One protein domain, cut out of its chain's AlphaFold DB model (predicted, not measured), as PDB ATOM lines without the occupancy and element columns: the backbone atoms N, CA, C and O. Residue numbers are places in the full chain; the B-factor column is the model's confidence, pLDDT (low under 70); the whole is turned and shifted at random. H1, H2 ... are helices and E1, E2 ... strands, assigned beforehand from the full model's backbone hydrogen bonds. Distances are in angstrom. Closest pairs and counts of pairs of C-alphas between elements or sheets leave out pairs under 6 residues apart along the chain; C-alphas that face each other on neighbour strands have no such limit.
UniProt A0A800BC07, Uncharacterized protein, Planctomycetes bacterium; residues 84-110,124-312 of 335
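AT A GLANCE: This is residues 84 to 110 and 124 to 312 of the 335 residues of an uncharacterized protein of Planctomycetes bacterium (UniProt A0A800BC07). Three small twisted four-stranded sheets, E5 to E8, E9 to E12 and E13 to E16, are stacked face to face in turn; the thin hairpin E2 and E3 and two long loops reach out at one end, and residues 298 to 312, which include H2, stick out elsewhere. Printed are 216 residues with 16 named strands and two named helices, in the order E1 to E4, H1, E5 to E16, H2; each large sheet is antiparallel, its strands side by side in chain order. The class is mostly strand, with 98 residues, under half, in named elements. The whole is compact, with a radius of gyration of the C-alphas of 19.6 A, and spans 64 by 46 by 30 A.

HOW THE PARTS SIT: E1, residues 84 to 86, and E4, residues 107 to 110, meet only at a point, where C-alphas 85 and 108 face each other at 4.3 A. E2, residues 93 to 95, and E3, residues 99 to 102, form an antiparallel hairpin, with N 95 and O 99 within hydrogen-bond range at 2.7 A. H1, residues 131 to 135, is not on the three large sheets. E5, residues 146 to 148, E6, 151 to 158, E7, 163 to 171, and E8, 177 to 186, form a twisted meander, each strand the antiparallel neighbour of the one before; within hydrogen-bond range are N 146 and O 153 at 2.8 A, N 154 and O 168 at 2.9 A, and N 167 and O 181 at 2.9 A. E6 bends by 54 degrees at residue 155, and E8 by 51 degrees at residue 183. E9, residues 206 to 208, E10, 211 to 215, E11, 220 to 225, and E12, 231 to 236, form a second meander, with N 206 and O 213 at 3.0 A, N 212 and O 224 at 2.8 A, and N 221 and O 235 at 2.8 A. It is face to face with the first, their planes 18 degrees apart; the closest C-alphas of E8 and E11, Val 183 and Phe 222, are 7.4 A apart. E13, residues 263 to 265, E14, 268 to 271, E15, 278 to 283, and E16, 289 to 294, form a third, with N 263 and O 270 at 3.0 A, N 269 and O 282 at 2.8 A, and N 279 and O 293 at 2.8 A. It is face to face with the second in this stack of sheets; the closest C-alphas of E9 and E13, His 208 and Val 264, are 6.8 A apart. In H1 and in H2, residues 303 to 312, every O i to N i+4 pair is within hydrogen-bond range.

IN THESE COORDINATES: E1 begins at C-alpha 84 (-96.929, -58.234, 148.939). E6, E7 and E8 measure 21.3 A, 24.5 A and 23.5 A from first to last C-alpha. H2 measures 14.4 A and ends at C-alpha 312 (-134.261, -36.380, 139.111).

THE WHOLE: The two C-alphas farthest apart, of Gln 96 and Ala 311, are 67.9 A apart. Residues 111 to 123 are not printed; C-alphas 110 and 124 are 5.4 A apart across the cut. The links E8 to E9 and E12 to E13 are long. Mean pLDDT of the printed part is 89.8; 23 residues are under 70, among them 97 to 101 and 300 to 312.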
ATOM      1  N   LEU A  84     -98.000 -59.041 148.338       97.00
ATOM      2  CA  LEU A  84     -96.929 -58.234 148.939       97.00
ATOM      3  C   LEU A  84     -95.598 -58.471 148.224       97.00
ATOM      4  O   LEU A  84     -95.327 -59.575 147.747       97.00
ATOM      5  N   GLN A  85     -94.766 -57.432 148.161       95.00
ATOM      6  CA  GLN A  85     -93.414 -57.504 147.620       95.00
ATOM      7  C   GLN A  85     -92.553 -58.452 148.453       95.00
ATOM      8  O   GLN A  85     -92.558 -58.392 149.683       95.00
ATOM      9  N   VAL A  86     -91.787 -59.292 147.766       93.75
ATOM     10  CA  VAL A  86     -90.837 -60.221 148.381       93.75
ATOM     11  C   VAL A  86     -89.408 -59.881 147.968       93.75
ATOM     12  O   VAL A  86     -89.205 -59.274 146.911       93.75
ATOM     13  N   PRO A  87     -88.406 -60.253 148.785       88.88
ATOM     14  CA  PRO A  87     -87.015 -60.183 148.378       88.88
ATOM     15  C   PRO A  87     -86.792 -60.896 147.045       88.88
ATOM     16  O   PRO A  87     -87.416 -61.914 146.745       88.88
ATOM     17  N   ASP A  88     -85.862 -60.364 146.264       82.25
ATOM     18  CA  ASP A  88     -85.413 -60.964 145.014       82.25
ATOM     19  C   ASP A  88     -83.890 -60.824 144.903       82.25
ATOM     20  O   ASP A  88     -83.331 -59.807 145.333       82.25
ATOM     21  N   ASN A  89     -83.227 -61.835 144.340       74.75
ATOM     22  CA  ASN A  89     -81.773 -61.862 144.141       74.75
ATOM     23  C   ASN A  89     -81.324 -61.136 142.861       74.75
ATOM     24  O   ASN A  89     -80.125 -61.084 142.571       74.75
ATOM     25  N   GLY A  90     -82.261 -60.562 142.101       69.44
ATOM     26  CA  GLY A  90     -81.981 -59.760 140.922       69.44
ATOM     27  C   GLY A  90     -81.006 -58.630 141.234       69.44
ATOM     28  O   GLY A  90     -81.177 -57.866 142.190       69.44
ATOM     29  N   LYS A  91     -79.961 -58.539 140.410       69.00
ATOM     30  CA  LYS A  91     -78.971 -57.466 140.462       69.00
ATOM     31  C   LYS A  91     -79.280 -56.451 139.381       69.00
ATOM     32  O   LYS A  91     -79.546 -56.819 138.240       69.00
ATOM     33  N   THR A  92     -79.158 -55.180 139.738       74.25
ATOM     34  CA  THR A  92     -79.066 -54.125 138.739       74.25
ATOM     35  C   THR A  92     -77.756 -54.292 137.970       74.25
ATOM     36  O   THR A  92     -76.685 -54.334 138.580       74.25
ATOM     37  N   VAL A  93     -77.831 -54.411 136.644       75.69
ATOM     38  CA  VAL A  93     -76.652 -54.564 135.776       75.69
ATOM     39  C   VAL A  93     -76.477 -53.303 134.954       75.69
ATOM     40  O   VAL A  93     -77.416 -52.865 134.291       75.69
ATOM     41  N   THR A  94     -75.267 -52.744 134.967       72.19
ATOM     42  CA  THR A  94     -74.917 -51.579 134.156       72.19
ATOM     43  C   THR A  94     -73.949 -51.936 133.028       72.19
ATOM     44  O   THR A  94     -72.988 -52.680 133.211       72.19
ATOM     45  N   PHE A  95     -74.186 -51.384 131.842       69.12
ATOM     46  CA  PHE A  95     -73.279 -51.384 130.705       69.12
ATOM     47  C   PHE A  95     -72.458 -50.091 130.703       69.12
ATOM     48  O   PHE A  95     -72.978 -49.007 130.978       69.12
ATOM     49  N   GLN A  96     -71.152 -50.214 130.442       72.19
ATOM     50  CA  GLN A  96     -70.183 -49.104 130.423       72.19
ATOM     51  C   GLN A  96     -70.268 -48.168 131.649       72.19
ATOM     52  O   GLN A  96     -70.103 -46.953 131.533       72.19
ATOM     53  N   ALA A  97     -70.570 -48.732 132.824       62.34
ATOM     54  CA  ALA A  97     -70.706 -48.024 134.103       62.34
ATOM     55  C   ALA A  97     -71.711 -46.848 134.118       62.34
ATOM     56  O   ALA A  97     -71.763 -46.101 135.092       62.34
ATOM     57  N   SER A  98     -72.516 -46.694 133.061       64.19
ATOM     58  CA  SER A  98     -73.376 -45.522 132.847       64.19
ATOM     59  C   SER A  98     -74.806 -45.893 132.447       64.19
ATOM     60  O   SER A  98     -75.705 -45.066 132.585       64.19
ATOM     61  N   PHE A  99     -75.035 -47.124 131.972       65.88
ATOM     62  CA  PHE A  99     -76.314 -47.538 131.391       65.88
ATOM     63  C   PHE A  99     -76.907 -48.710 132.144       65.88
ATOM     64  O   PHE A  99     -76.384 -49.811 132.061       65.88
ATOM     65  N   GLU A 100     -78.007 -48.510 132.856       67.00
ATOM     66  CA  GLU A 100     -78.725 -49.620 133.473       67.00
ATOM     67  C   GLU A 100     -79.397 -50.486 132.397       67.00
ATOM     68  O   GLU A 100     -80.302 -50.046 131.691       67.00
ATOM     69  N   VAL A 101     -78.899 -51.711 132.239       69.19
ATOM     70  CA  VAL A 101     -79.376 -52.697 131.259       69.19
ATOM     71  C   VAL A 101     -80.429 -53.607 131.866       69.19
ATOM     72  O   VAL A 101     -81.355 -54.020 131.170       69.19
ATOM     73  N   ILE A 102     -80.287 -53.925 133.149       73.56
ATOM     74  CA  ILE A 102     -81.239 -54.733 133.906       73.56
ATOM     75  C   ILE A 102     -81.567 -53.953 135.163       73.56
ATOM     76  O   ILE A 102     -80.671 -53.714 135.972       73.56
ATOM     77  N   SER A 103     -82.834 -53.585 135.317       72.62
ATOM     78  CA  SER A 103     -83.366 -53.039 136.561       72.62
ATOM     79  C   SER A 103     -83.947 -54.150 137.413       72.62
ATOM     80  O   SER A 103     -84.545 -55.099 136.901       72.62
ATOM     81  N   LYS A 104     -83.785 -54.035 138.732       81.06
ATOM     82  CA  LYS A 104     -84.438 -54.951 139.665       81.06
ATOM     83  C   LYS A 104     -85.937 -54.665 139.671       81.06
ATOM     84  O   LYS A 104     -86.374 -53.655 140.213       81.06
ATOM     85  N   ILE A 105     -86.719 -55.566 139.089       85.38
ATOM     86  CA  ILE A 105     -88.176 -55.461 139.081       85.38
ATOM     87  C   ILE A 105     -88.725 -56.153 140.331       85.38
ATOM     88  O   ILE A 105     -88.360 -57.301 140.596       85.38
ATOM     89  N   PRO A 106     -89.603 -55.496 141.108       88.00
ATOM     90  CA  PRO A 106     -90.205 -56.119 142.276       88.00
ATOM     91  C   PRO A 106     -91.020 -57.356 141.885       88.00
ATOM     92  O   PRO A 106     -91.739 -57.369 140.881       88.00
ATOM     93  N   ARG A 107     -90.947 -58.383 142.730       91.81
ATOM     94  CA  ARG A 107     -91.803 -59.567 142.660       91.81
ATOM     95  C   ARG A 107     -92.797 -59.524 143.803       91.81
ATOM     96  O   ARG A 107     -92.444 -59.107 144.906       91.81
ATOM     97  N   ARG A 108     -94.029 -59.961 143.550       95.00
ATOM     98  CA  ARG A 108     -95.086 -60.022 144.563       95.00
ATOM     99  C   ARG A 108     -95.599 -61.441 144.724       95.00
ATOM    100  O   ARG A 108     -95.786 -62.158 143.744       95.00
ATOM    101  N   ARG A 109     -95.840 -61.830 145.971       96.69
ATOM    102  CA  ARG A 109     -96.385 -63.137 146.350       96.69
ATOM    103  C   ARG A 109     -97.627 -62.946 147.200       96.69
ATOM    104  O   ARG A 109     -97.815 -61.889 147.795       96.69
ATOM    105  N   MET A 110     -98.479 -63.960 147.218       97.75
ATOM    106  CA  MET A 110     -99.726 -63.936 147.973       97.75
ATOM    107  C   MET A 110     -99.489 -64.284 149.441       97.75
ATOM    108  O   MET A 110     -98.768 -65.236 149.752       97.75
ATOM    109  N   HIS A 124     -97.384 -67.768 149.909       97.12
ATOM    110  CA  HIS A 124     -96.696 -68.326 148.731       97.12
ATOM    111  C   HIS A 124     -95.188 -68.022 148.720       97.12
ATOM    112  O   HIS A 124     -94.516 -68.234 147.712       97.12
ATOM    113  N   PHE A 125     -94.661 -67.517 149.834       96.19
ATOM    114  CA  PHE A 125     -93.260 -67.182 150.038       96.19
ATOM    115  C   PHE A 125     -92.837 -67.546 151.460       96.19
ATOM    116  O   PHE A 125     -93.606 -67.366 152.405       96.19
ATOM    117  N   ASP A 126     -91.620 -68.052 151.594       92.69
ATOM    118  CA  ASP A 126     -90.916 -68.256 152.859       92.69
ATOM    119  C   ASP A 126     -89.579 -67.507 152.833       92.69
ATOM    120  O   ASP A 126     -89.402 -66.514 153.534       92.69
ATOM    121  N   GLU A 127     -88.673 -67.927 151.960       91.56
ATOM    122  CA  GLU A 127     -87.375 -67.299 151.713       91.56
ATOM    123  C   GLU A 127     -86.999 -67.457 150.232       91.56
ATOM    124  O   GLU A 127     -87.659 -68.193 149.497       91.56
ATOM    125  N   LEU A 128     -85.955 -66.760 149.770       86.88
ATOM    126  CA  LEU A 128     -85.573 -66.678 148.347       86.88
ATOM    127  C   LEU A 128     -85.492 -68.044 147.650       86.88
ATOM    128  O   LEU A 128     -86.026 -68.203 146.555       86.88
ATOM    129  N   ASP A 129     -84.899 -69.025 148.329       87.31
ATOM    130  CA  ASP A 129     -84.746 -70.400 147.853       87.31
ATOM    131  C   ASP A 129     -85.415 -71.401 148.806       87.31
ATOM    132  O   ASP A 129     -84.968 -72.539 148.969       87.31
ATOM    133  N   GLY A 130     -86.497 -70.993 149.464       91.88
ATOM    134  CA  GLY A 130     -87.238 -71.862 150.364       91.88
ATOM    135  C   GLY A 130     -88.102 -72.885 149.617       91.88
ATOM    136  O   GLY A 130     -88.409 -72.732 148.424       91.88
ATOM    137  N   PRO A 131     -88.509 -73.979 150.285       94.25
ATOM    138  CA  PRO A 131     -89.360 -75.000 149.682       94.25
ATOM    139  C   PRO A 131     -90.710 -74.448 149.203       94.25
ATOM    140  O   PRO A 131     -91.191 -74.892 148.156       94.25
ATOM    141  N   ARG A 132     -91.320 -73.475 149.902       93.06
ATOM    142  CA  ARG A 132     -92.583 -72.869 149.444       93.06
ATOM    143  C   ARG A 132     -92.348 -71.964 148.245       93.06
ATOM    144  O   ARG A 132     -93.064 -72.108 147.256       93.06
ATOM    145  N   THR A 133     -91.331 -71.105 148.283       93.25
ATOM    146  CA  THR A 133     -90.998 -70.233 147.146       93.25
ATOM    147  C   THR A 133     -90.748 -71.032 145.864       93.25
ATOM    148  O   THR A 133     -91.267 -70.664 144.806       93.25
ATOM    149  N   ARG A 134     -90.043 -72.173 145.949       93.12
ATOM    150  CA  ARG A 134     -89.867 -73.097 144.814       93.12
ATOM    151  C   ARG A 134     -91.176 -73.732 144.353       93.12
ATOM    152  O   ARG A 134     -91.433 -73.778 143.154       93.12
ATOM    153  N   ARG A 135     -92.018 -74.205 145.282       94.38
ATOM    154  CA  ARG A 135     -93.319 -74.819 144.957       94.38
ATOM    155  C   ARG A 135     -94.218 -73.879 144.154       94.38
ATOM    156  O   ARG A 135     -94.935 -74.338 143.273       94.38
ATOM    157  N   TYR A 136     -94.175 -72.587 144.461       94.81
ATOM    158  CA  TYR A 136     -94.972 -71.563 143.790       94.81
ATOM    159  C   TYR A 136     -94.201 -70.849 142.670       94.81
ATOM    160  O   TYR A 136     -94.558 -69.738 142.290       94.81
ATOM    161  N   HIS A 137     -93.131 -71.420 142.114       92.38
ATOM    162  CA  HIS A 137     -92.435 -70.811 140.975       92.38
ATOM    163  C   HIS A 137     -93.401 -70.497 139.813       92.38
ATOM    164  O   HIS A 137     -94.203 -71.343 139.429       92.38
ATOM    165  N   GLY A 138     -93.348 -69.277 139.261       92.12
ATOM    166  CA  GLY A 138     -94.258 -68.829 138.191       92.12
ATOM    167  C   GLY A 138     -95.663 -68.411 138.654       92.12
ATOM    168  O   GLY A 138     -96.571 -68.264 137.834       92.12
ATOM    169  N   HIS A 139     -95.853 -68.240 139.966       95.94
ATOM    170  CA  HIS A 139     -97.060 -67.686 140.591       95.94
ATOM    171  C   HIS A 139     -96.780 -66.290 141.174       95.94
ATOM    172  O   HIS A 139     -97.107 -66.010 142.330       95.94
ATOM    173  N   ASP A 140     -96.081 -65.432 140.429       96.00
ATOM    174  CA  ASP A 140     -95.856 -64.053 140.865       96.00
ATOM    175  C   ASP A 140     -97.140 -63.258 140.624       96.00
ATOM    176  O   ASP A 140     -97.633 -63.214 139.501       96.00
ATOM    177  N   ALA A 141     -97.703 -62.646 141.661       97.31
ATOM    178  CA  ALA A 141     -98.938 -61.881 141.534       97.31
ATOM    179  C   ALA A 141     -98.696 -60.606 140.711       97.31
ATOM    180  O   ALA A 141     -97.733 -59.876 140.952       97.31
ATOM    181  N   CYS A 142     -99.573 -60.334 139.747       96.94
ATOM    182  CA  CYS A 142     -99.490 -59.165 138.862       96.94
ATOM    183  C   CYS A 142    -100.771 -58.320 138.853       96.94
ATOM    184  O   CYS A 142    -101.016 -57.563 137.919       96.94
ATOM    185  N   GLY A 143    -101.595 -58.458 139.886       96.69
ATOM    186  CA  GLY A 143    -102.824 -57.704 140.099       96.69
ATOM    187  C   GLY A 143    -103.461 -58.098 141.435       96.69
ATOM    188  O   GLY A 143    -102.936 -58.978 142.133       96.69
ATOM    189  N   PRO A 144    -104.566 -57.450 141.824       97.06
ATOM    190  CA  PRO A 144    -105.222 -57.732 143.088       97.06
ATOM    191  C   PRO A 144    -105.918 -59.101 143.046       97.06
ATOM    192  O   PRO A 144    -106.460 -59.489 142.005       97.06
ATOM    193  N   PRO A 145    -105.933 -59.841 144.165       97.94
ATOM    194  CA  PRO A 145    -106.719 -61.058 144.257       97.94
ATOM    195  C   PRO A 145    -108.217 -60.773 144.390       97.94
ATOM    196  O   PRO A 145    -108.628 -59.672 144.749       97.94
ATOM    197  N   LEU A 146    -109.023 -61.809 144.169       97.81
ATOM    198  CA  LEU A 146    -110.468 -61.819 144.359       97.81
ATOM    199  C   LEU A 146    -110.873 -63.097 145.102       97.81
ATOM    200  O   LEU A 146    -110.466 -64.186 144.711       97.81
ATOM    201  N   ILE A 147    -111.667 -62.981 146.166       97.69
ATOM    202  CA  ILE A 147    -112.225 -64.133 146.890       97.69
ATOM    203  C   ILE A 147    -113.684 -64.307 146.483       97.69
ATOM    204  O   ILE A 147    -114.449 -63.344 146.487       97.69
ATOM    205  N   ALA A 148    -114.072 -65.541 146.170       96.62
ATOM    206  CA  ALA A 148    -115.464 -65.931 146.023       96.62
ATOM    207  C   ALA A 148    -115.689 -67.314 146.643       96.62
ATOM    208  O   ALA A 148    -115.115 -68.313 146.204       96.62
ATOM    209  N   GLY A 149    -116.523 -67.359 147.684       94.88
ATOM    210  CA  GLY A 149    -116.734 -68.570 148.472       94.88
ATOM    211  C   GLY A 149    -115.437 -69.047 149.126       94.88
ATOM    212  O   GLY A 149    -114.777 -68.298 149.839       94.88
ATOM    213  N   ASP A 150    -115.066 -70.297 148.863       96.38
ATOM    214  CA  ASP A 150    -113.858 -70.948 149.379       96.38
ATOM    215  C   ASP A 150    -112.631 -70.774 148.463       96.38
ATOM    216  O   ASP A 150    -111.576 -71.368 148.700       96.38
ATOM    217  N   THR A 151    -112.777 -70.019 147.370       98.25
ATOM    218  CA  THR A 151    -111.777 -69.936 146.309       98.25
ATOM    219  C   THR A 151    -111.242 -68.521 146.171       98.25
ATOM    220  O   THR A 151    -111.975 -67.535 146.117       98.25
ATOM    221  N   LEU A 152    -109.923 -68.442 146.095       98.44
ATOM    222  CA  LEU A 152    -109.154 -67.244 145.839       98.44
ATOM    223  C   LEU A 152    -108.659 -67.280 144.397       98.44
ATOM    224  O   LEU A 152    -107.940 -68.198 144.007       98.44
ATOM    225  N   TYR A 153    -108.987 -66.258 143.629       98.69
ATOM    226  CA  TYR A 153    -108.507 -66.058 142.272       98.69
ATOM    227  C   TYR A 153    -107.460 -64.958 142.264       98.69
ATOM    228  O   TYR A 153    -107.637 -63.919 142.897       98.69
ATOM    229  N   ALA A 154    -106.365 -65.169 141.544       98.25
ATOM    230  CA  ALA A 154    -105.345 -64.145 141.384       98.25
ATOM    231  C   ALA A 154    -104.772 -64.155 139.963       98.25
ATOM    232  O   ALA A 154    -104.438 -65.232 139.448       98.25
ATOM    233  N   PRO A 155    -104.610 -62.975 139.343       98.19
ATOM    234  CA  PRO A 155    -103.771 -62.842 138.170       98.19
ATOM    235  C   PRO A 155    -102.308 -63.063 138.568       98.19
ATOM    236  O   PRO A 155    -101.781 -62.428 139.488       98.19
ATOM    237  N   ILE A 156    -101.658 -63.995 137.881       97.94
ATOM    238  CA  ILE A 156    -100.271 -64.372 138.124       97.94
ATOM    239  C   ILE A 156     -99.469 -64.371 136.829       97.94
ATOM    240  O   ILE A 156    -100.002 -64.486 135.725       97.94
ATOM    241  N   GLN A 157     -98.158 -64.293 136.973       96.38
ATOM    242  CA  GLN A 157     -97.230 -64.358 135.863       96.38
ATOM    243  C   GLN A 157     -96.027 -65.236 136.172       96.38
ATOM    244  O   GLN A 157     -95.609 -65.394 137.323       96.38
ATOM    245  N   ASP A 158     -95.437 -65.730 135.094       93.81
ATOM    246  CA  ASP A 158     -94.077 -66.243 135.061       93.81
ATOM    247  C   ASP A 158     -93.264 -65.405 134.066       93.81
ATOM    248  O   ASP A 158     -93.726 -65.154 132.950       93.81
ATOM    249  N   ARG A 159     -92.080 -64.941 134.482       84.62
ATOM    250  CA  ARG A 159     -91.175 -64.107 133.670       84.62
ATOM    251  C   ARG A 159     -89.895 -64.829 133.250       84.62
ATOM    252  O   ARG A 159     -88.865 -64.191 133.041       84.62
ATOM    253  N   THR A 160     -89.936 -66.148 133.100       77.25
ATOM    254  CA  THR A 160     -88.832 -66.928 132.518       77.25
ATOM    255  C   THR A 160     -88.795 -66.739 130.987       77.25
ATOM    256  O   THR A 160     -89.034 -67.668 130.222       77.25
ATOM    257  N   GLY A 161     -88.562 -65.500 130.533       79.00
ATOM    258  CA  GLY A 161     -88.619 -65.067 129.131       79.00
ATOM    259  C   GLY A 161     -89.719 -64.031 128.884       79.00
ATOM    260  O   GLY A 161     -89.732 -62.968 129.505       79.00
ATOM    261  N   ALA A 162     -90.638 -64.334 127.963       86.62
ATOM    262  CA  ALA A 162     -91.865 -63.556 127.794       86.62
ATOM    263  C   ALA A 162     -92.762 -63.683 129.037       86.62
ATOM    264  O   ALA A 162     -92.650 -64.642 129.803       86.62
ATOM    265  N   ILE A 163     -93.665 -62.724 129.237       93.00
ATOM    266  CA  ILE A 163     -94.621 -62.768 130.342       93.00
ATOM    267  C   ILE A 163     -95.670 -63.821 130.010       93.00
ATOM    268  O   ILE A 163     -96.541 -63.595 129.171       93.00
ATOM    269  N   ALA A 164     -95.602 -64.957 130.698       96.44
ATOM    270  CA  ALA A 164     -96.644 -65.969 130.670       96.44
ATOM    271  C   ALA A 164     -97.722 -65.595 131.695       96.44
ATOM    272  O   ALA A 164     -97.619 -65.917 132.883       96.44
ATOM    273  N   PHE A 165     -98.753 -64.892 131.234       97.94
ATOM    274  CA  PHE A 165     -99.867 -64.450 132.061       97.94
ATOM    275  C   PHE A 165    -100.882 -65.577 132.261       97.94
ATOM    276  O   PHE A 165    -101.369 -66.193 131.309       97.94
ATOM    277  N   SER A 166    -101.204 -65.860 133.520       98.19
ATOM    278  CA  SER A 166    -102.130 -66.920 133.908       98.19
ATOM    279  C   SER A 166    -103.096 -66.450 134.990       98.19
ATOM    280  O   SER A 166    -102.776 -65.578 135.791       98.19
ATOM    281  N   ILE A 167    -104.248 -67.106 135.083       98.56
ATOM    282  CA  ILE A 167    -105.124 -67.013 136.253       98.56
ATOM    283  C   ILE A 167    -104.871 -68.227 137.140       98.56
ATOM    284  O   ILE A 167    -104.869 -69.365 136.662       98.56
ATOM    285  N   GLY A 168    -104.618 -67.986 138.422       98.31
ATOM    286  CA  GLY A 168    -104.538 -69.027 139.438       98.31
ATOM    287  C   GLY A 168    -105.793 -69.026 140.298       98.31
ATOM    288  O   GLY A 168    -106.212 -67.963 140.752       98.31
ATOM    289  N   ALA A 169    -106.353 -70.207 140.543       98.62
ATOM    290  CA  ALA A 169    -107.341 -70.424 141.586       98.62
ATOM    291  C   ALA A 169    -106.724 -71.242 142.711       98.62
ATOM    292  O   ALA A 169    -106.063 -72.256 142.473       98.62
ATOM    293  N   TYR A 170    -106.975 -70.815 143.937       98.62
ATOM    294  CA  TYR A 170    -106.431 -71.404 145.145       98.62
ATOM    295  C   TYR A 170    -107.552 -71.626 146.144       98.62
ATOM    296  O   TYR A 170    -108.536 -70.892 146.169       98.62
ATOM    297  N   ASP A 171    -107.392 -72.619 146.996       98.31
ATOM    298  CA  ASP A 171    -108.164 -72.695 148.222       98.31
ATOM    299  C   ASP A 171    -107.851 -71.467 149.092       98.31
ATOM    300  O   ASP A 171    -106.688 -71.196 149.400       98.31
ATOM    301  N   ALA A 172    -108.874 -70.690 149.450       97.69
ATOM    302  CA  ALA A 172    -108.687 -69.415 150.142       97.69
ATOM    303  C   ALA A 172    -108.090 -69.592 151.549       97.69
ATOM    304  O   ALA A 172    -107.388 -68.713 152.050       97.69
ATOM    305  N   ARG A 173    -108.335 -70.743 152.184       97.12
ATOM    306  CA  ARG A 173    -107.966 -71.028 153.576       97.12
ATOM    307  C   ARG A 173    -106.551 -71.571 153.715       97.12
ATOM    308  O   ARG A 173    -105.932 -71.366 154.751       97.12
ATOM    309  N   THR A 174    -106.040 -72.234 152.685       97.56
ATOM    310  CA  THR A 174    -104.727 -72.900 152.696       97.56
ATOM    311  C   THR A 174    -103.741 -72.326 151.680       97.56
ATOM    312  O   THR A 174    -102.540 -72.587 151.768       97.56
ATOM    313  N   GLY A 175    -104.226 -71.578 150.686       97.31
ATOM    314  CA  GLY A 175    -103.437 -71.059 149.571       97.31
ATOM    315  C   GLY A 175    -103.019 -72.124 148.551       97.31
ATOM    316  O   GLY A 175    -102.252 -71.813 147.640       97.31
ATOM    317  N   VAL A 176    -103.486 -73.371 148.683       97.69
ATOM    318  CA  VAL A 176    -103.129 -74.482 147.786       97.69
ATOM    319  C   VAL A 176    -103.789 -74.286 146.417       97.69
ATOM    320  O   VAL A 176    -104.980 -73.980 146.364       97.69
ATOM    321  N   PRO A 177    -103.065 -74.467 145.294       97.00
ATOM    322  CA  PRO A 177    -103.639 -74.280 143.967       97.00
ATOM    323  C   PRO A 177    -104.694 -75.351 143.672       97.00
ATOM    324  O   PRO A 177    -104.412 -76.545 143.762       97.00
ATOM    325  N   LYS A 178    -105.890 -74.907 143.279       97.88
ATOM    326  CA  LYS A 178    -106.957 -75.746 142.715       97.88
ATOM    327  C   LYS A 178    -106.730 -75.946 141.217       97.88
ATOM    328  O   LYS A 178    -106.775 -77.067 140.723       97.88
ATOM    329  N   TRP A 179    -106.432 -74.861 140.501       98.12
ATOM    330  CA  TRP A 179    -106.057 -74.895 139.088       98.12
ATOM    331  C   TRP A 179    -105.235 -73.662 138.695       98.12
ATOM    332  O   TRP A 179    -105.240 -72.634 139.372       98.12
ATOM    333  N   ARG A 180    -104.531 -73.760 137.562       97.69
ATOM    334  CA  ARG A 180    -103.829 -72.651 136.901       97.69
ATOM    335  C   ARG A 180    -104.150 -72.678 135.411       97.69
ATOM    336  O   ARG A 180    -104.031 -73.729 134.781       97.69
ATOM    337  N   ARG A 181    -104.519 -71.531 134.842       98.25
ATOM    338  CA  ARG A 181    -104.821 -71.390 133.416       98.25
ATOM    339  C   ARG A 181    -103.940 -70.332 132.775       98.25
ATOM    340  O   ARG A 181    -104.088 -69.156 133.089       98.25
ATOM    341  N   LEU A 182    -103.072 -70.748 131.854       97.69
ATOM    342  CA  LEU A 182    -102.380 -69.831 130.948       97.69
ATOM    343  C   LEU A 182    -103.411 -69.155 130.037       97.69
ATOM    344  O   LEU A 182    -104.206 -69.850 129.405       97.69
ATOM    345  N   VAL A 183    -103.393 -67.823 129.993       97.75
ATOM    346  CA  VAL A 183    -104.266 -67.015 129.129       97.75
ATOM    347  C   VAL A 183    -103.492 -66.560 127.898       97.75
ATOM    348  O   VAL A 183    -103.931 -66.785 126.777       97.75
ATOM    349  N   CYS A 184    -102.313 -65.966 128.090       96.31
ATOM    350  CA  CYS A 184    -101.453 -65.547 126.989       96.31
ATOM    351  C   CYS A 184     -99.978 -65.555 127.390       96.31
ATOM    352  O   CYS A 184     -99.630 -65.560 128.572       96.31
ATOM    353  N   SER A 185     -99.108 -65.520 126.384       95.50
ATOM    354  CA  SER A 185     -97.688 -65.231 126.548       95.50
ATOM    355  C   SER A 185     -97.322 -64.096 125.605       95.50
ATOM    356  O   SER A 185     -97.573 -64.202 124.405       95.50
ATOM    357  N   SER A 186     -96.801 -62.995 126.139       92.12
ATOM    358  CA  SER A 186     -96.461 -61.814 125.342       92.12
ATOM    359  C   SER A 186     -95.346 -61.004 125.997       92.12
ATOM    360  O   SER A 186     -94.898 -61.301 127.106       92.12
ATOM    361  N   GLN A 187     -94.869 -59.984 125.294       86.06
ATOM    362  CA  GLN A 187     -93.856 -59.064 125.793       86.06
ATOM    363  C   GLN A 187     -94.505 -57.742 126.204       86.06
ATOM    364  O   GLN A 187     -95.413 -57.248 125.541       86.06
ATOM    365  N   GLN A 188     -94.016 -57.179 127.305       87.62
ATOM    366  CA  GLN A 188     -94.277 -55.789 127.679       87.62
ATOM    367  C   GLN A 188     -93.172 -54.878 127.126       87.62
ATOM    368  O   GLN A 188     -92.254 -55.347 126.454       87.62
ATOM    369  N   ASP A 189     -93.197 -53.596 127.491       85.12
ATOM    370  CA  ASP A 189     -92.137 -52.658 127.129       85.12
ATOM    371  C   ASP A 189     -90.760 -53.116 127.643       85.12
ATOM    372  O   ASP A 189     -90.507 -53.271 128.849       85.12
ATOM    373  N   VAL A 190     -89.851 -53.307 126.687       86.00
ATOM    374  CA  VAL A 190     -88.455 -53.678 126.916       86.00
ATOM    375  C   VAL A 190     -87.513 -52.543 126.529       86.00
ATOM    376  O   VAL A 190     -87.850 -51.653 125.742       86.00
ATOM    377  N   ASN A 191     -86.311 -52.558 127.099       84.31
ATOM    378  CA  ASN A 191     -85.211 -51.725 126.626       84.31
ATOM    379  C   ASN A 191     -84.538 -52.352 125.394       84.31
ATOM    380  O   ASN A 191     -84.907 -53.432 124.933       84.31
ATOM    381  N   MET A 192     -83.509 -51.690 124.861       82.94
ATOM    382  CA  MET A 192     -82.821 -52.161 123.651       82.94
ATOM    383  C   MET A 192     -82.098 -53.512 123.799       82.94
ATOM    384  O   MET A 192     -81.654 -54.071 122.802       82.94
ATOM    385  N   PHE A 193     -81.956 -54.015 125.027       81.75
ATOM    386  CA  PHE A 193     -81.352 -55.309 125.338       81.75
ATOM    387  C   PHE A 193     -82.407 -56.404 125.553       81.75
ATOM    388  O   PHE A 193     -82.061 -57.511 125.952       81.75
ATOM    389  N   GLY A 194     -83.690 -56.100 125.320       82.88
ATOM    390  CA  GLY A 194     -84.795 -57.037 125.517       82.88
ATOM    391  C   GLY A 194     -85.201 -57.226 126.979       82.88
ATOM    392  O   GLY A 194     -86.018 -58.093 127.273       82.88
ATOM    393  N   ASN A 195     -84.668 -56.421 127.903       83.88
ATOM    394  CA  ASN A 195     -85.026 -56.516 129.314       83.88
ATOM    395  C   ASN A 195     -86.265 -55.681 129.612       83.88
ATOM    396  O   ASN A 195     -86.363 -54.519 129.207       83.88
ATOM    397  N   ALA A 196     -87.183 -56.270 130.373       85.81
ATOM    398  CA  ALA A 196     -88.319 -55.576 130.957       85.81
ATOM    399  C   ALA A 196     -87.862 -54.321 131.717       85.81
ATOM    400  O   ALA A 196     -86.901 -54.368 132.486       85.81
ATOM    401  N   ARG A 197     -88.567 -53.205 131.514       83.50
ATOM    402  CA  ARG A 197     -88.239 -51.931 132.180       83.50
ATOM    403  C   ARG A 197     -88.990 -51.717 133.493       83.50
ATOM    404  O   ARG A 197     -88.506 -50.998 134.356       83.50
ATOM    405  N   MET A 198     -90.159 -52.336 133.637       87.19
ATOM    406  CA  MET A 198     -91.056 -52.104 134.764       87.19
ATOM    407  C   MET A 198     -91.782 -53.373 135.197       87.19
ATOM    408  O   MET A 198     -91.772 -54.413 134.532       87.19
ATOM    409  N   GLU A 199     -92.427 -53.308 136.346       91.56
ATOM    410  CA  GLU A 199     -93.329 -54.347 136.787       91.56
ATOM    411  C   GLU A 199     -94.528 -54.496 135.838       91.56
ATOM    412  O   GLU A 199     -95.146 -53.527 135.412       91.56
ATOM    413  N   PHE A 200     -94.879 -55.734 135.517       94.00
ATOM    414  CA  PHE A 200     -96.079 -56.036 134.764       94.00
ATOM    415  C   PHE A 200     -97.310 -55.931 135.664       94.00
ATOM    416  O   PHE A 200     -97.362 -56.605 136.698       94.00
ATOM    417  N   ALA A 201     -98.291 -55.138 135.235       94.88
ATOM    418  CA  ALA A 201     -99.585 -54.972 135.883       94.88
ATOM    419  C   ALA A 201    -100.709 -55.432 134.946       94.88
ATOM    420  O   ALA A 201    -100.968 -54.823 133.909       94.88
ATOM    421  N   SER A 202    -101.389 -56.502 135.335       95.50
ATOM    422  CA  SER A 202    -102.641 -56.950 134.716       95.50
ATOM    423  C   SER A 202    -103.834 -56.147 135.241       95.50
ATOM    424  O   SER A 202    -103.710 -55.429 136.243       95.50
ATOM    425  N   SER A 203    -104.994 -56.267 134.589       94.94
ATOM    426  CA  SER A 203    -106.215 -55.695 135.150       94.94
ATOM    427  C   SER A 203    -106.670 -56.465 136.392       94.94
ATOM    428  O   SER A 203    -106.489 -57.685 136.467       94.94
ATOM    429  N   PRO A 204    -107.330 -55.799 137.356       97.25
ATOM    430  CA  PRO A 204    -108.142 -56.504 138.338       97.25
ATOM    431  C   PRO A 204    -109.146 -57.442 137.652       97.25
ATOM    432  O   PRO A 204    -109.578 -57.193 136.522       97.25
ATOM    433  N   LEU A 205    -109.518 -58.517 138.343       97.88
ATOM    434  CA  LEU A 205    -110.511 -59.470 137.857       97.88
ATOM    435  C   LEU A 205    -111.920 -59.031 138.251       97.88
ATOM    436  O   LEU A 205    -112.134 -58.542 139.360       97.88
ATOM    437  N   ALA A 206    -112.882 -59.292 137.374       97.88
ATOM    438  CA  ALA A 206    -114.302 -59.228 137.694       97.88
ATOM    439  C   ALA A 206    -114.896 -60.636 137.672       97.88
ATOM    440  O   ALA A 206    -114.602 -61.412 136.766       97.88
ATOM    441  N   LEU A 207    -115.738 -60.963 138.652       97.94
ATOM    442  CA  LEU A 207    -116.477 -62.222 138.698       97.94
ATOM    443  C   LEU A 207    -117.961 -61.944 138.479       97.94
ATOM    444  O   LEU A 207    -118.576 -61.222 139.260       97.94
ATOM    445  N   HIS A 208    -118.547 -62.554 137.454       97.75
ATOM    446  CA  HIS A 208    -119.978 -62.470 137.188       97.75
ATOM    447  C   HIS A 208    -120.488 -63.804 136.639       97.75
ATOM    448  O   HIS A 208    -119.861 -64.392 135.763       97.75
ATOM    449  N   GLY A 209    -121.599 -64.318 137.175       95.75
ATOM    450  CA  GLY A 209    -122.209 -65.565 136.689       95.75
ATOM    451  C   GLY A 209    -121.279 -66.790 136.703       95.75
ATOM    452  O   GLY A 209    -121.396 -67.657 135.841       95.75
ATOM    453  N   GLY A 210    -120.320 -66.855 137.636       97.31
ATOM    454  CA  GLY A 210    -119.325 -67.936 137.694       97.31
ATOM    455  C   GLY A 210    -118.201 -67.825 136.656       97.31
ATOM    456  O   GLY A 210    -117.481 -68.796 136.427       97.31
ATOM    457  N   VAL A 211    -118.032 -66.659 136.032       98.50
ATOM    458  CA  VAL A 211    -117.002 -66.394 135.024       98.50
ATOM    459  C   VAL A 211    -116.126 -65.230 135.464       98.50
ATOM    460  O   VAL A 211    -116.620 -64.193 135.904       98.50
ATOM    461  N   LEU A 212    -114.817 -65.425 135.352       98.62
ATOM    462  CA  LEU A 212    -113.799 -64.413 135.583       98.62
ATOM    463  C   LEU A 212    -113.497 -63.689 134.281       98.62
ATOM    464  O   LEU A 212    -113.163 -64.330 133.283       98.62
ATOM    465  N   TYR A 213    -113.538 -62.368 134.329       98.62
ATOM    466  CA  TYR A 213    -113.215 -61.483 133.222       98.62
ATOM    467  C   TYR A 213    -112.012 -60.617 133.575       98.62
ATOM    468  O   TYR A 213    -111.840 -60.212 134.728       98.62
ATOM    469  N   GLY A 214    -111.203 -60.301 132.571       97.81
ATOM    470  CA  GLY A 214    -110.064 -59.406 132.719       97.81
ATOM    471  C   GLY A 214    -109.439 -59.034 131.383       97.81
ATOM    472  O   GLY A 214    -109.641 -59.707 130.368       97.81
ATOM    473  N   ALA A 215    -108.647 -57.970 131.413       97.31
ATOM    474  CA  ALA A 215    -107.713 -57.613 130.365       97.31
ATOM    475  C   ALA A 215    -106.302 -57.989 130.817       97.31
ATOM    476  O   ALA A 215    -105.891 -57.774 131.960       97.31
ATOM    477  N   THR A 216    -105.534 -58.566 129.903       96.94
ATOM    478  CA  THR A 216    -104.155 -58.959 130.201       96.94
ATOM    479  C   THR A 216    -103.216 -57.760 130.234       96.94
ATOM    480  O   THR A 216    -102.128 -57.878 130.778       96.94
ATOM    481  N   ASN A 217    -103.605 -56.615 129.660       95.94
ATOM    482  CA  ASN A 217    -102.701 -55.502 129.353       95.94
ATOM    483  C   ASN A 217    -101.496 -55.934 128.482       95.94
ATOM    484  O   ASN A 217    -100.423 -55.330 128.521       95.94
ATOM    485  N   LEU A 218    -101.687 -57.017 127.718       95.25
ATOM    486  CA  LEU A 218    -100.768 -57.585 126.731       95.25
ATOM    487  C   LEU A 218    -101.473 -57.791 125.374       95.25
ATOM    488  O   LEU A 218    -101.066 -58.642 124.580       95.25
ATOM    489  N   GLY A 219    -102.544 -57.034 125.122       95.69
ATOM    490  CA  GLY A 219    -103.297 -57.036 123.869       95.69
ATOM    491  C   GLY A 219    -104.449 -58.022 123.752       95.69
ATOM    492  O   GLY A 219    -105.009 -58.151 122.663       95.69
ATOM    493  N   VAL A 220    -104.822 -58.715 124.832       97.50
ATOM    494  CA  VAL A 220    -105.991 -59.607 124.832       97.50
ATOM    495  C   VAL A 220    -106.851 -59.450 126.081       97.50
ATOM    496  O   VAL A 220    -106.338 -59.266 127.188       97.50
ATOM    497  N   SER A 221    -108.162 -59.565 125.894       98.06
ATOM    498  CA  SER A 221    -109.171 -59.728 126.940       98.06
ATOM    499  C   SER A 221    -109.623 -61.181 126.994       98.06
ATOM    500  O   SER A 221    -109.532 -61.903 125.999       98.06
ATOM    501  N   PHE A 222    -110.105 -61.630 128.148       98.50
ATOM    502  CA  PHE A 222    -110.469 -63.030 128.339       98.50
ATOM    503  C   PHE A 222    -111.692 -63.217 129.232       98.50
ATOM    504  O   PHE A 222    -112.003 -62.382 130.087       98.50
ATOM    505  N   ALA A 223    -112.299 -64.393 129.082       98.62
ATOM    506  CA  ALA A 223    -113.224 -64.975 130.039       98.62
ATOM    507  C   ALA A 223    -112.793 -66.394 130.416       98.62
ATOM    508  O   ALA A 223    -112.517 -67.237 129.555       98.62
ATOM    509  N   VAL A 224    -112.769 -66.679 131.715       98.62
ATOM    510  CA  VAL A 224    -112.394 -67.979 132.284       98.62
ATOM    511  C   VAL A 224    -113.509 -68.462 133.198       98.62
ATOM    512  O   VAL A 224    -113.959 -67.741 134.079       98.62
ATOM    513  N   ASP A 225    -113.939 -69.704 133.022       98.44
ATOM    514  CA  ASP A 225    -114.845 -70.365 133.953       98.44
ATOM    515  C   ASP A 225    -114.199 -70.481 135.343       98.44
ATOM    516  O   ASP A 225    -113.134 -71.081 135.491       98.44
ATOM    517  N   ALA A 226    -114.829 -69.898 136.363       98.31
ATOM    518  CA  ALA A 226    -114.230 -69.763 137.689       98.31
ATOM    519  C   ALA A 226    -114.073 -71.113 138.412       98.31
ATOM    520  O   ALA A 226    -113.173 -71.280 139.237       98.31
ATOM    521  N   LEU A 227    -114.923 -72.096 138.106       97.25
ATOM    522  CA  LEU A 227    -114.866 -73.407 138.745       97.25
ATOM    523  C   LEU A 227    -113.751 -74.271 138.147       97.25
ATOM    524  O   LEU A 227    -112.903 -74.784 138.874       97.25
ATOM    525  N   SER A 228    -113.745 -74.423 136.822       97.38
ATOM    526  CA  SER A 228    -112.859 -75.355 136.107       97.38
ATOM    527  C   SER A 228    -111.558 -74.724 135.599       97.38
ATOM    528  O   SER A 228    -110.637 -75.427 135.175       97.38
ATOM    529  N   GLY A 229    -111.493 -73.393 135.553       97.81
ATOM    530  CA  GLY A 229    -110.421 -72.663 134.891       97.81
ATOM    531  C   GLY A 229    -110.443 -72.806 133.370       97.81
ATOM    532  O   GLY A 229    -109.438 -72.510 132.728       97.81
ATOM    533  N   ARG A 230    -111.523 -73.311 132.760       98.25
ATOM    534  CA  ARG A 230    -111.640 -73.432 131.300       98.25
ATOM    535  C   ARG A 230    -111.756 -72.041 130.673       98.25
ATOM    536  O   ARG A 230    -112.596 -71.247 131.079       98.25
ATOM    537  N   LEU A 231    -110.950 -71.768 129.647       98.19
ATOM    538  CA  LEU A 231    -111.117 -70.570 128.823       98.19
ATOM    539  C   LEU A 231    -112.448 -70.650 128.073       98.19
ATOM    540  O   LEU A 231    -112.692 -71.630 127.366       98.19
ATOM    541  N   ARG A 232    -113.296 -69.634 128.246       98.06
ATOM    542  CA  ARG A 232    -114.536 -69.474 127.477       98.06
ATOM    543  C   ARG A 232    -114.253 -68.767 126.161       98.06
ATOM    544  O   ARG A 232    -114.629 -69.275 125.113       98.06
ATOM    545  N   TRP A 233    -113.518 -67.661 126.225       98.56
ATOM    546  CA  TRP A 233    -113.047 -66.927 125.058       98.56
ATOM    547  C   TRP A 233    -111.798 -66.103 125.389       98.56
ATOM    548  O   TRP A 233    -111.513 -65.802 126.552       98.56
ATOM    549  N   ILE A 234    -111.049 -65.766 124.340       98.25
ATOM    550  CA  ILE A 234    -109.948 -64.801 124.343       98.25
ATOM    551  C   ILE A 234    -110.121 -63.948 123.092       98.25
ATOM    552  O   ILE A 234    -110.244 -64.497 121.997       98.25
ATOM    553  N   THR A 235    -110.073 -62.631 123.253       98.50
ATOM    554  CA  THR A 235    -110.252 -61.681 122.154       98.50
ATOM    555  C   THR A 235    -109.128 -60.661 122.173       98.50
ATOM    556  O   THR A 235    -108.891 -60.009 123.189       98.50
ATOM    557  N   SER A 236    -108.423 -60.518 121.051       97.62
ATOM    558  CA  SER A 236    -107.420 -59.468 120.877       97.62
ATOM    559  C   SER A 236    -108.067 -58.101 120.680       97.62
ATOM    560  O   SER A 236    -109.123 -58.006 120.054       97.62
ATOM    561  N   TYR A 237    -107.404 -57.047 121.140       96.38
ATOM    562  CA  TYR A 237    -107.835 -55.664 120.933       96.38
ATOM    563  C   TYR A 237    -106.699 -54.780 120.415       96.38
ATOM    564  O   TYR A 237    -105.538 -55.182 120.385       96.38
ATOM    565  N   ASP A 238    -107.047 -53.557 120.011       93.81
ATOM    566  CA  ASP A 238    -106.087 -52.581 119.502       93.81
ATOM    567  C   ASP A 238    -105.168 -52.081 120.626       93.81
ATOM    568  O   ASP A 238    -105.603 -51.435 121.587       93.81
ATOM    569  N   VAL A 239    -103.882 -52.380 120.474       93.62
ATOM    570  CA  VAL A 239    -102.808 -52.067 121.419       93.62
ATOM    571  C   VAL A 239    -102.143 -50.751 121.010       93.62
ATOM    572  O   VAL A 239    -101.761 -50.577 119.853       93.62
ATOM    573  N   VAL A 240    -101.966 -49.817 121.950       91.12
ATOM    574  CA  VAL A 240    -101.212 -48.568 121.727       91.12
ATOM    575  C   VAL A 240     -99.804 -48.911 121.248       91.12
ATOM    576  O   VAL A 240     -99.158 -49.779 121.832       91.12
ATOM    577  N   HIS A 241     -99.309 -48.217 120.224       85.62
ATOM    578  CA  HIS A 241     -97.979 -48.469 119.676       85.62
ATOM    579  C   HIS A 241     -96.893 -48.441 120.765       85.62
ATOM    580  O   HIS A 241     -96.813 -47.495 121.551       85.62
ATOM    581  N   MET A 242     -96.055 -49.479 120.803       82.94
ATOM    582  CA  MET A 242     -94.927 -49.544 121.731       82.94
ATOM    583  C   MET A 242     -93.846 -48.551 121.290       82.94
ATOM    584  O   MET A 242     -93.419 -48.598 120.133       82.94
ATOM    585  N   PRO A 243     -93.365 -47.664 122.176       81.12
ATOM    586  CA  PRO A 243     -92.252 -46.785 121.853       81.12
ATOM    587  C   PRO A 243     -91.025 -47.589 121.418       81.12
ATOM    588  O   PRO A 243     -90.673 -48.594 122.037       81.12
ATOM    589  N   GLN A 244     -90.330 -47.121 120.379       83.06
ATOM    590  CA  GLN A 244     -89.102 -47.762 119.919       83.06
ATOM    591  C   GLN A 244     -88.089 -47.870 121.067       83.06
ATOM    592  O   GLN A 244     -87.768 -46.870 121.717       83.06
ATOM    593  N   ALA A 245     -87.545 -49.070 121.271       83.00
ATOM    594  CA  ALA A 245     -86.495 -49.294 122.250       83.00
ATOM    595  C   ALA A 245     -85.252 -48.457 121.908       83.00
ATOM    596  O   ALA A 245     -84.754 -48.482 120.778       83.00
ATOM    597  N   ARG A 246     -84.750 -47.688 122.878       76.56
ATOM    598  CA  ARG A 246     -83.601 -46.787 122.697       76.56
ATOM    599  C   ARG A 246     -82.610 -46.946 123.838       76.56
ATOM    600  O   ARG A 246     -82.995 -47.242 124.962       76.56
ATOM    601  N   LEU A 247     -81.337 -46.666 123.548       72.25
ATOM    602  CA  LEU A 247     -80.294 -46.593 124.578       72.25
ATOM    603  C   LEU A 247     -80.540 -45.433 125.557       72.25
ATOM    604  O   LEU A 247     -80.216 -45.537 126.734       72.25
ATOM    605  N   HIS A 248     -81.114 -44.330 125.064       67.69
ATOM    606  CA  HIS A 248     -81.329 -43.100 125.827       67.69
ATOM    607  C   HIS A 248     -82.762 -42.594 125.682       67.69
ATOM    608  O   HIS A 248     -83.286 -42.536 124.567       67.69
ATOM    609  N   GLY A 249     -83.348 -42.156 126.802       68.69
ATOM    610  CA  GLY A 249     -84.593 -41.385 126.819       68.69
ATOM    611  C   GLY A 249     -85.763 -42.081 126.127       68.69
ATOM    612  O   GLY A 249     -86.546 -41.410 125.457       68.69
ATOM    613  N   GLN A 250     -85.849 -43.412 126.230       78.38
ATOM    614  CA  GLN A 250     -87.002 -44.155 125.731       78.38
ATOM    615  C   GLN A 250     -88.249 -43.645 126.454       78.38
ATOM    616  O   GLN A 250     -88.290 -43.644 127.683       78.38
ATOM    617  N   ALA A 251     -89.230 -43.181 125.682       79.94
ATOM    618  CA  ALA A 251     -90.500 -42.743 126.234       79.94
ATOM    619  C   ALA A 251     -91.208 -43.922 126.905       79.94
ATOM    620  O   ALA A 251     -91.083 -45.068 126.460       79.94
ATOM    621  N   ASP A 252     -91.941 -43.629 127.971       82.31
ATOM    622  CA  ASP A 252     -92.865 -44.598 128.536       82.31
ATOM    623  C   ASP A 252     -94.103 -44.673 127.652       82.31
ATOM    624  O   ASP A 252     -94.456 -43.728 126.934       82.31
ATOM    625  N   ARG A 253     -94.730 -45.841 127.658       85.38
ATOM    626  CA  ARG A 253     -95.938 -46.063 126.892       85.38
ATOM    627  C   ARG A 253     -97.081 -45.257 127.488       85.38
ATOM    628  O   ARG A 253     -97.243 -45.186 128.703       85.38
ATOM    629  N   GLN A 254     -97.856 -44.620 126.618       89.19
ATOM    630  CA  GLN A 254     -98.979 -43.806 127.053       89.19
ATOM    631  C   GLN A 254    -100.090 -44.690 127.623       89.19
ATOM    632  O   GLN A 254    -100.492 -45.667 126.991       89.19
ATOM    633  N   VAL A 255    -100.597 -44.293 128.789       92.06
ATOM    634  CA  VAL A 255    -101.746 -44.895 129.466       92.06
ATOM    635  C   VAL A 255    -102.920 -43.924 129.365       92.06
ATOM    636  O   VAL A 255    -102.781 -42.748 129.702       92.06
ATOM    637  N   PHE A 256    -104.059 -44.406 128.866       94.06
ATOM    638  CA  PHE A 256    -105.252 -43.582 128.622       94.06
ATOM    639  C   PHE A 256    -106.337 -43.754 129.685       94.06
ATOM    640  O   PHE A 256    -107.078 -42.815 129.967       94.06
ATOM    641  N   PHE A 257    -106.412 -44.934 130.297       94.19
ATOM    642  CA  PHE A 257    -107.392 -45.265 131.321       94.19
ATOM    643  C   PHE A 257    -106.698 -45.716 132.598       94.19
ATOM    644  O   PHE A 257    -105.636 -46.325 132.551       94.19
ATOM    645  N   ALA A 258    -107.329 -45.463 133.744       92.88
ATOM    646  CA  ALA A 258    -106.908 -46.093 134.987       92.88
ATOM    647  C   ALA A 258    -107.151 -47.611 134.923       92.88
ATOM    648  O   ALA A 258    -108.123 -48.075 134.320       92.88
ATOM    649  N   ASN A 259    -106.280 -48.376 135.578       94.00
ATOM    650  CA  ASN A 259    -106.399 -49.826 135.638       94.00
ATOM    651  C   ASN A 259    -107.586 -50.220 136.530       94.00
ATOM    652  O   ASN A 259    -107.501 -50.144 137.753       94.00
ATOM    653  N   ASN A 260    -108.701 -50.619 135.927       94.00
ATOM    654  CA  ASN A 260    -109.940 -50.921 136.640       94.00
ATOM    655  C   ASN A 260    -110.382 -52.366 136.402       94.00
ATOM    656  O   ASN A 260    -110.059 -52.975 135.381       94.00
ATOM    657  N   ALA A 261    -111.141 -52.913 137.354       96.06
ATOM    658  CA  ALA A 261    -111.836 -54.176 137.140       96.06
ATOM    659  C   ALA A 261    -112.857 -54.021 135.999       96.06
ATOM    660  O   ALA A 261    -113.507 -52.974 135.916       96.06
ATOM    661  N   PRO A 262    -113.044 -55.047 135.151       97.19
ATOM    662  CA  PRO A 262    -114.146 -55.060 134.202       97.19
ATOM    663  C   PRO A 262    -115.503 -54.881 134.885       97.19
ATOM    664  O   PRO A 262    -115.712 -55.325 136.014       97.19
ATOM    665  N   VAL A 263    -116.453 -54.292 134.169       97.44
ATOM    666  CA  VAL A 263    -117.847 -54.185 134.615       97.44
ATOM    667  C   VAL A 263    -118.706 -55.044 133.707       97.44
ATOM    668  O   VAL A 263    -118.614 -54.929 132.489       97.44
ATOM    669  N   VAL A 264    -119.533 -55.911 134.288       97.75
ATOM    670  CA  VAL A 264    -120.463 -56.761 133.537       97.75
ATOM    671  C   VAL A 264    -121.879 -56.251 133.753       97.75
ATOM    672  O   VAL A 264    -122.317 -56.131 134.896       97.75
ATOM    673  N   HIS A 265    -122.584 -55.946 132.669       95.75
ATOM    674  CA  HIS A 265    -123.961 -55.469 132.707       95.75
ATOM    675  C   HIS A 265    -124.681 -55.816 131.401       95.75
ATOM    676  O   HIS A 265    -124.100 -55.666 130.332       95.75
ATOM    677  N   ASP A 266    -125.922 -56.301 131.494       95.00
ATOM    678  CA  ASP A 266    -126.809 -56.575 130.353       95.00
ATOM    679  C   ASP A 266    -126.153 -57.342 129.191       95.00
ATOM    680  O   ASP A 266    -126.280 -56.995 128.021       95.00
ATOM    681  N   GLY A 267    -125.419 -58.409 129.522       96.62
ATOM    682  CA  GLY A 267    -124.748 -59.255 128.527       96.62
ATOM    683  C   GLY A 267    -123.470 -58.653 127.934       96.62
ATOM    684  O   GLY A 267    -122.869 -59.257 127.048       96.62
ATOM    685  N   VAL A 268    -123.021 -57.502 128.439       98.19
ATOM    686  CA  VAL A 268    -121.816 -56.806 127.985       98.19
ATOM    687  C   VAL A 268    -120.782 -56.746 129.101       98.19
ATOM    688  O   VAL A 268    -121.075 -56.375 130.237       98.19
ATOM    689  N   VAL A 269    -119.538 -57.073 128.768       98.19
ATOM    690  CA  VAL A 269    -118.376 -56.860 129.629       98.19
ATOM    691  C   VAL A 269    -117.624 -55.638 129.130       98.19
ATOM    692  O   VAL A 269    -117.085 -55.638 128.027       98.19
ATOM    693  N   CYS A 270    -117.579 -54.597 129.948       97.88
ATOM    694  CA  CYS A 270    -116.857 -53.364 129.679       97.88
ATOM    695  C   CYS A 270    -115.457 -53.441 130.289       97.88
ATOM    696  O   CYS A 270    -115.310 -53.767 131.469       97.88
ATOM    697  N   MET A 271    -114.430 -53.117 129.507       97.06
ATOM    698  CA  MET A 271    -113.037 -53.100 129.954       97.06
ATOM    699  C   MET A 271    -112.322 -51.836 129.490       97.06
ATOM    700  O   MET A 271    -112.592 -51.315 128.408       97.06
ATOM    701  N   THR A 272    -111.349 -51.396 130.284       96.06
ATOM    702  CA  THR A 272    -110.457 -50.277 129.959       96.06
ATOM    703  C   THR A 272    -108.999 -50.726 130.100       96.06
ATOM    704  O   THR A 272    -108.376 -50.455 131.130       96.06
ATOM    705  N   PRO A 273    -108.461 -51.485 129.125       96.25
ATOM    706  CA  PRO A 273    -107.090 -51.979 129.201       96.25
ATOM    707  C   PRO A 273    -106.079 -50.830 129.260       96.25
ATOM    708  O   PRO A 273    -106.227 -49.834 128.551       96.25
ATOM    709  N   LEU A 274    -105.022 -50.985 130.061       94.94
ATOM    710  CA  LEU A 274    -103.957 -49.975 130.194       94.94
ATOM    711  C   LEU A 274    -103.223 -49.713 128.878       94.94
ATOM    712  O   LEU A 274    -102.700 -48.629 128.633       94.94
ATOM    713  N   ASP A 275    -103.171 -50.740 128.045       94.50
ATOM    714  CA  ASP A 275    -102.439 -50.799 126.799       94.50
ATOM    715  C   ASP A 275    -103.310 -50.485 125.575       94.50
ATOM    716  O   ASP A 275    -102.878 -50.744 124.450       94.50
ATOM    717  N   SER A 276    -104.507 -49.922 125.768       95.38
ATOM    718  CA  SER A 276    -105.405 -49.492 124.695       95.38
ATOM    719  C   SER A 276    -105.821 -48.027 124.853       95.38
ATOM    720  O   SER A 276    -105.908 -47.494 125.956       95.38
ATOM    721  N   GLN A 277    -106.107 -47.375 123.727       95.94
ATOM    722  CA  GLN A 277    -106.732 -46.045 123.692       95.94
ATOM    723  C   GLN A 277    -108.267 -46.117 123.686       95.94
ATOM    724  O   GLN A 277    -108.931 -45.089 123.551       95.94
ATOM    725  N   PHE A 278    -108.832 -47.324 123.797       96.56
ATOM    726  CA  PHE A 278    -110.268 -47.561 123.744       96.56
ATOM    727  C   PHE A 278    -110.793 -48.187 125.037       96.56
ATOM    728  O   PHE A 278    -110.198 -49.120 125.576       96.56
ATOM    729  N   ALA A 279    -111.961 -47.723 125.479       96.31
ATOM    730  CA  ALA A 279    -112.856 -48.528 126.294       96.31
ATOM    731  C   ALA A 279    -113.585 -49.512 125.369       96.31
ATOM    732  O   ALA A 279    -114.014 -49.151 124.269       96.31
ATOM    733  N   LEU A 280    -113.694 -50.763 125.793       97.56
ATOM    734  CA  LEU A 280    -114.142 -51.867 124.951       97.56
ATOM    735  C   LEU A 280    -115.339 -52.558 125.594       97.56
ATOM    736  O   LEU A 280    -115.295 -52.877 126.783       97.56
ATOM    737  N   GLY A 281    -116.373 -52.809 124.797       98.00
ATOM    738  CA  GLY A 281    -117.526 -53.614 125.180       98.00
ATOM    739  C   GLY A 281    -117.502 -54.946 124.458       98.00
ATOM    740  O   GLY A 281    -117.496 -54.984 123.226       98.00
ATOM    741  N   PHE A 282    -117.506 -56.030 125.220       98.62
ATOM    742  CA  PHE A 282    -117.494 -57.394 124.706       98.62
ATOM    743  C   PHE A 282    -118.812 -58.091 125.012       98.62
ATOM    744  O   PHE A 282    -119.348 -57.939 126.107       98.62
ATOM    745  N   ASP A 283    -119.295 -58.901 124.082       98.44
ATOM    746  CA  ASP A 283    -120.338 -59.883 124.357       98.44
ATOM    747  C   ASP A 283    -119.854 -60.864 125.438       98.44
ATOM    748  O   ASP A 283    -118.754 -61.420 125.354       98.44
ATOM    749  N   VAL A 284    -120.663 -61.055 126.480       97.75
ATOM    750  CA  VAL A 284    -120.291 -61.837 127.665       97.75
ATOM    751  C   VAL A 284    -120.059 -63.322 127.366       97.75
ATOM    752  O   VAL A 284    -119.228 -63.957 128.031       97.75
ATOM    753  N   ASP A 285    -120.746 -63.866 126.360       97.25
ATOM    754  CA  ASP A 285    -120.793 -65.296 126.066       97.25
ATOM    755  C   ASP A 285    -119.678 -65.725 125.116       97.25
ATOM    756  O   ASP A 285    -119.077 -66.786 125.305       97.25
ATOM    757  N   ASN A 286    -119.378 -64.902 124.109       97.62
ATOM    758  CA  ASN A 286    -118.438 -65.256 123.041       97.62
ATOM    759  C   ASN A 286    -117.239 -64.305 122.901       97.62
ATOM    760  O   ASN A 286    -116.303 -64.626 122.169       97.62
ATOM    761  N   GLY A 287    -117.234 -63.168 123.602       97.94
ATOM    762  CA  GLY A 287    -116.117 -62.226 123.585       97.94
ATOM    763  C   GLY A 287    -116.022 -61.379 122.319       97.94
ATOM    764  O   GLY A 287    -114.986 -60.757 122.094       97.94
ATOM    765  N   THR A 288    -117.054 -61.340 121.473       98.31
ATOM    766  CA  THR A 288    -117.088 -60.451 120.303       98.31
ATOM    767  C   THR A 288    -117.084 -58.999 120.762       98.31
ATOM    768  O   THR A 288    -117.838 -58.628 121.657       98.31
ATOM    769  N   ILE A 289    -116.254 -58.159 120.142       98.12
ATOM    770  CA  ILE A 289    -116.268 -56.714 120.397       98.12
ATOM    771  C   ILE A 289    -117.561 -56.142 119.811       98.12
ATOM    772  O   ILE A 289    -117.731 -56.106 118.594       98.12
ATOM    773  N   LEU A 290    -118.462 -55.691 120.679       98.12
ATOM    774  CA  LEU A 290    -119.727 -55.060 120.301       98.12
ATOM    775  C   LEU A 290    -119.521 -53.589 119.946       98.12
ATOM    776  O   LEU A 290    -120.128 -53.068 119.013       98.12
ATOM    777  N   TRP A 291    -118.645 -52.918 120.691       96.88
ATOM    778  CA  TRP A 291    -118.305 -51.521 120.472       96.88
ATOM    779  C   TRP A 291    -116.925 -51.196 121.039       96.88
ATOM    780  O   TRP A 291    -116.391 -51.879 121.915       96.88
ATOM    781  N   ARG A 292    -116.357 -50.103 120.530       96.00
ATOM    782  CA  ARG A 292    -115.142 -49.474 121.043       96.00
ATOM    783  C   ARG A 292    -115.370 -47.975 121.149       96.00
ATOM    784  O   ARG A 292    -115.936 -47.377 120.235       96.00
ATOM    785  N   LEU A 293    -114.918 -47.384 122.244       95.50
ATOM    786  CA  LEU A 293    -115.062 -45.964 122.530       95.50
ATOM    787  C   LEU A 293    -113.672 -45.355 122.762       95.50
ATOM    788  O   LEU A 293    -112.990 -45.787 123.692       95.50
ATOM    789  N   PRO A 294    -113.218 -44.398 121.930       95.19
ATOM    790  CA  PRO A 294    -111.970 -43.673 122.172       95.19
ATOM    791  C   PRO A 294    -111.954 -43.006 123.552       95.19
ATOM    792  O   PRO A 294    -112.993 -42.564 124.036       95.19
ATOM    793  N   PHE A 295    -110.781 -42.895 124.177       93.69
ATOM    794  CA  PHE A 295    -110.640 -42.260 125.495       93.69
ATOM    795  C   PHE A 295    -111.103 -40.793 125.536       93.69
ATOM    796  O   PHE A 295    -111.487 -40.297 126.591       93.69
ATOM    797  N   ASP A 296    -111.053 -40.101 124.398       92.44
ATOM    798  CA  ASP A 296    -111.443 -38.703 124.215       92.44
ATOM    799  C   ASP A 296    -112.862 -38.546 123.648       92.44
ATOM    800  O   ASP A 296    -113.281 -37.437 123.305       92.44
ATOM    801  N   ALA A 297    -113.620 -39.641 123.553       89.50
ATOM    802  CA  ALA A 297    -114.976 -39.602 123.043       89.50
ATOM    803  C   ALA A 297    -115.881 -38.748 123.939       89.50
ATOM    804  O   ALA A 297    -115.978 -38.942 125.152       89.50
ATOM    805  N   GLN A 298    -116.601 -37.821 123.314       83.44
ATOM    806  CA  GLN A 298    -117.626 -37.038 123.989       83.44
ATOM    807  C   GLN A 298    -118.923 -37.844 124.041       83.44
ATOM    808  O   GLN A 298    -119.518 -38.145 123.007       83.44
ATOM    809  N   ILE A 299    -119.366 -38.189 125.251       76.38
ATOM    810  CA  ILE A 299    -120.682 -38.794 125.460       76.38
ATOM    811  C   ILE A 299    -121.709 -37.669 125.366       76.38
ATOM    812  O   ILE A 299    -121.889 -36.893 126.302       76.38
ATOM    813  N   VAL A 300    -122.357 -37.556 124.211       67.25
ATOM    814  CA  VAL A 300    -123.509 -36.670 124.049       67.25
ATOM    815  C   VAL A 300    -124.714 -37.413 124.616       67.25
ATOM    816  O   VAL A 300    -125.239 -38.323 123.975       67.25
ATOM    817  N   THR A 301    -125.129 -37.064 125.832       57.31
ATOM    818  CA  THR A 301    -126.433 -37.492 126.347       57.31
ATOM    819  C   THR A 301    -127.515 -36.889 125.457       57.31
ATOM    820  O   THR A 301    -127.406 -35.739 125.015       57.31
ATOM    821  N   SER A 302    -128.544 -37.666 125.111       62.19
ATOM    822  CA  SER A 302    -129.630 -37.105 124.312       62.19
ATOM    823  C   SER A 302    -130.321 -35.986 125.112       62.19
ATOM    824  O   SER A 302    -130.315 -36.014 126.347       62.19
ATOM    825  N   PRO A 303    -130.972 -35.007 124.458       58.50
ATOM    826  CA  PRO A 303    -131.757 -33.992 125.166       58.50
ATOM    827  C   PRO A 303    -132.828 -34.593 126.094       58.50
ATOM    828  O   PRO A 303    -133.217 -33.960 127.072       58.50
ATOM    829  N   ALA A 304    -133.295 -35.813 125.802       59.91
ATOM    830  CA  ALA A 304    -134.233 -36.547 126.643       59.91
ATOM    831  C   ALA A 304    -133.575 -37.097 127.923       59.91
ATOM    832  O   ALA A 304    -134.187 -37.037 128.987       59.91
ATOM    833  N   ASP A 305    -132.322 -37.552 127.844       57.88
ATOM    834  CA  ASP A 305    -131.561 -38.042 129.003       57.88
ATOM    835  C   ASP A 305    -131.134 -36.887 129.919       57.88
ATOM    836  O   ASP A 305    -131.228 -36.990 131.140       57.88
ATOM    837  N   ALA A 306    -130.774 -35.737 129.336       57.50
ATOM    838  CA  ALA A 306    -130.503 -34.513 130.092       57.50
ATOM    839  C   ALA A 306    -131.752 -33.999 130.840       57.50
ATOM    840  O   ALA A 306    -131.653 -33.528 131.973       57.50
ATOM    841  N   ALA A 307    -132.942 -34.126 130.239       58.28
ATOM    842  CA  ALA A 307    -134.205 -33.763 130.883       58.28
ATOM    843  C   ALA A 307    -134.586 -34.718 132.032       58.28
ATOM    844  O   ALA A 307    -135.189 -34.281 133.014       58.28
ATOM    845  N   LEU A 308    -134.225 -36.003 131.930       56.88
ATOM    846  CA  LEU A 308    -134.406 -36.994 132.996       56.88
ATOM    847  C   LEU A 308    -133.472 -36.722 134.185       56.88
ATOM    848  O   LEU A 308    -133.944 -36.703 135.321       56.88
ATOM    849  N   GLU A 309    -132.197 -36.402 133.942       58.56
ATOM    850  CA  GLU A 309    -131.267 -35.990 135.008       58.56
ATOM    851  C   GLU A 309    -131.710 -34.689 135.700       58.56
ATOM    852  O   GLU A 309    -131.645 -34.578 136.927       58.56
ATOM    853  N   GLU A 310    -132.217 -33.708 134.946       58.81
ATOM    854  CA  GLU A 310    -132.716 -32.452 135.518       58.81
ATOM    855  C   GLU A 310    -134.005 -32.660 136.340       58.81
ATOM    856  O   GLU A 310    -134.213 -32.009 137.373       58.81
ATOM    857  N   ALA A 311    -134.864 -33.593 135.917       58.94
ATOM    858  CA  ALA A 311    -136.053 -33.995 136.660       58.94
ATOM    859  C   ALA A 311    -135.689 -34.728 137.961       58.94
ATOM    860  O   ALA A 311    -136.228 -34.387 139.019       58.94
ATOM    861  N   ASP A 312    -134.732 -35.658 137.925       59.00
ATOM    862  CA  ASP A 312    -134.261 -36.380 139.111       59.00
ATOM    863  C   ASP A 312    -133.547 -35.454 140.104       59.00
ATOM    864  O   ASP A 312    -133.797 -35.528 141.314       59.00
TER     865      ASP A 312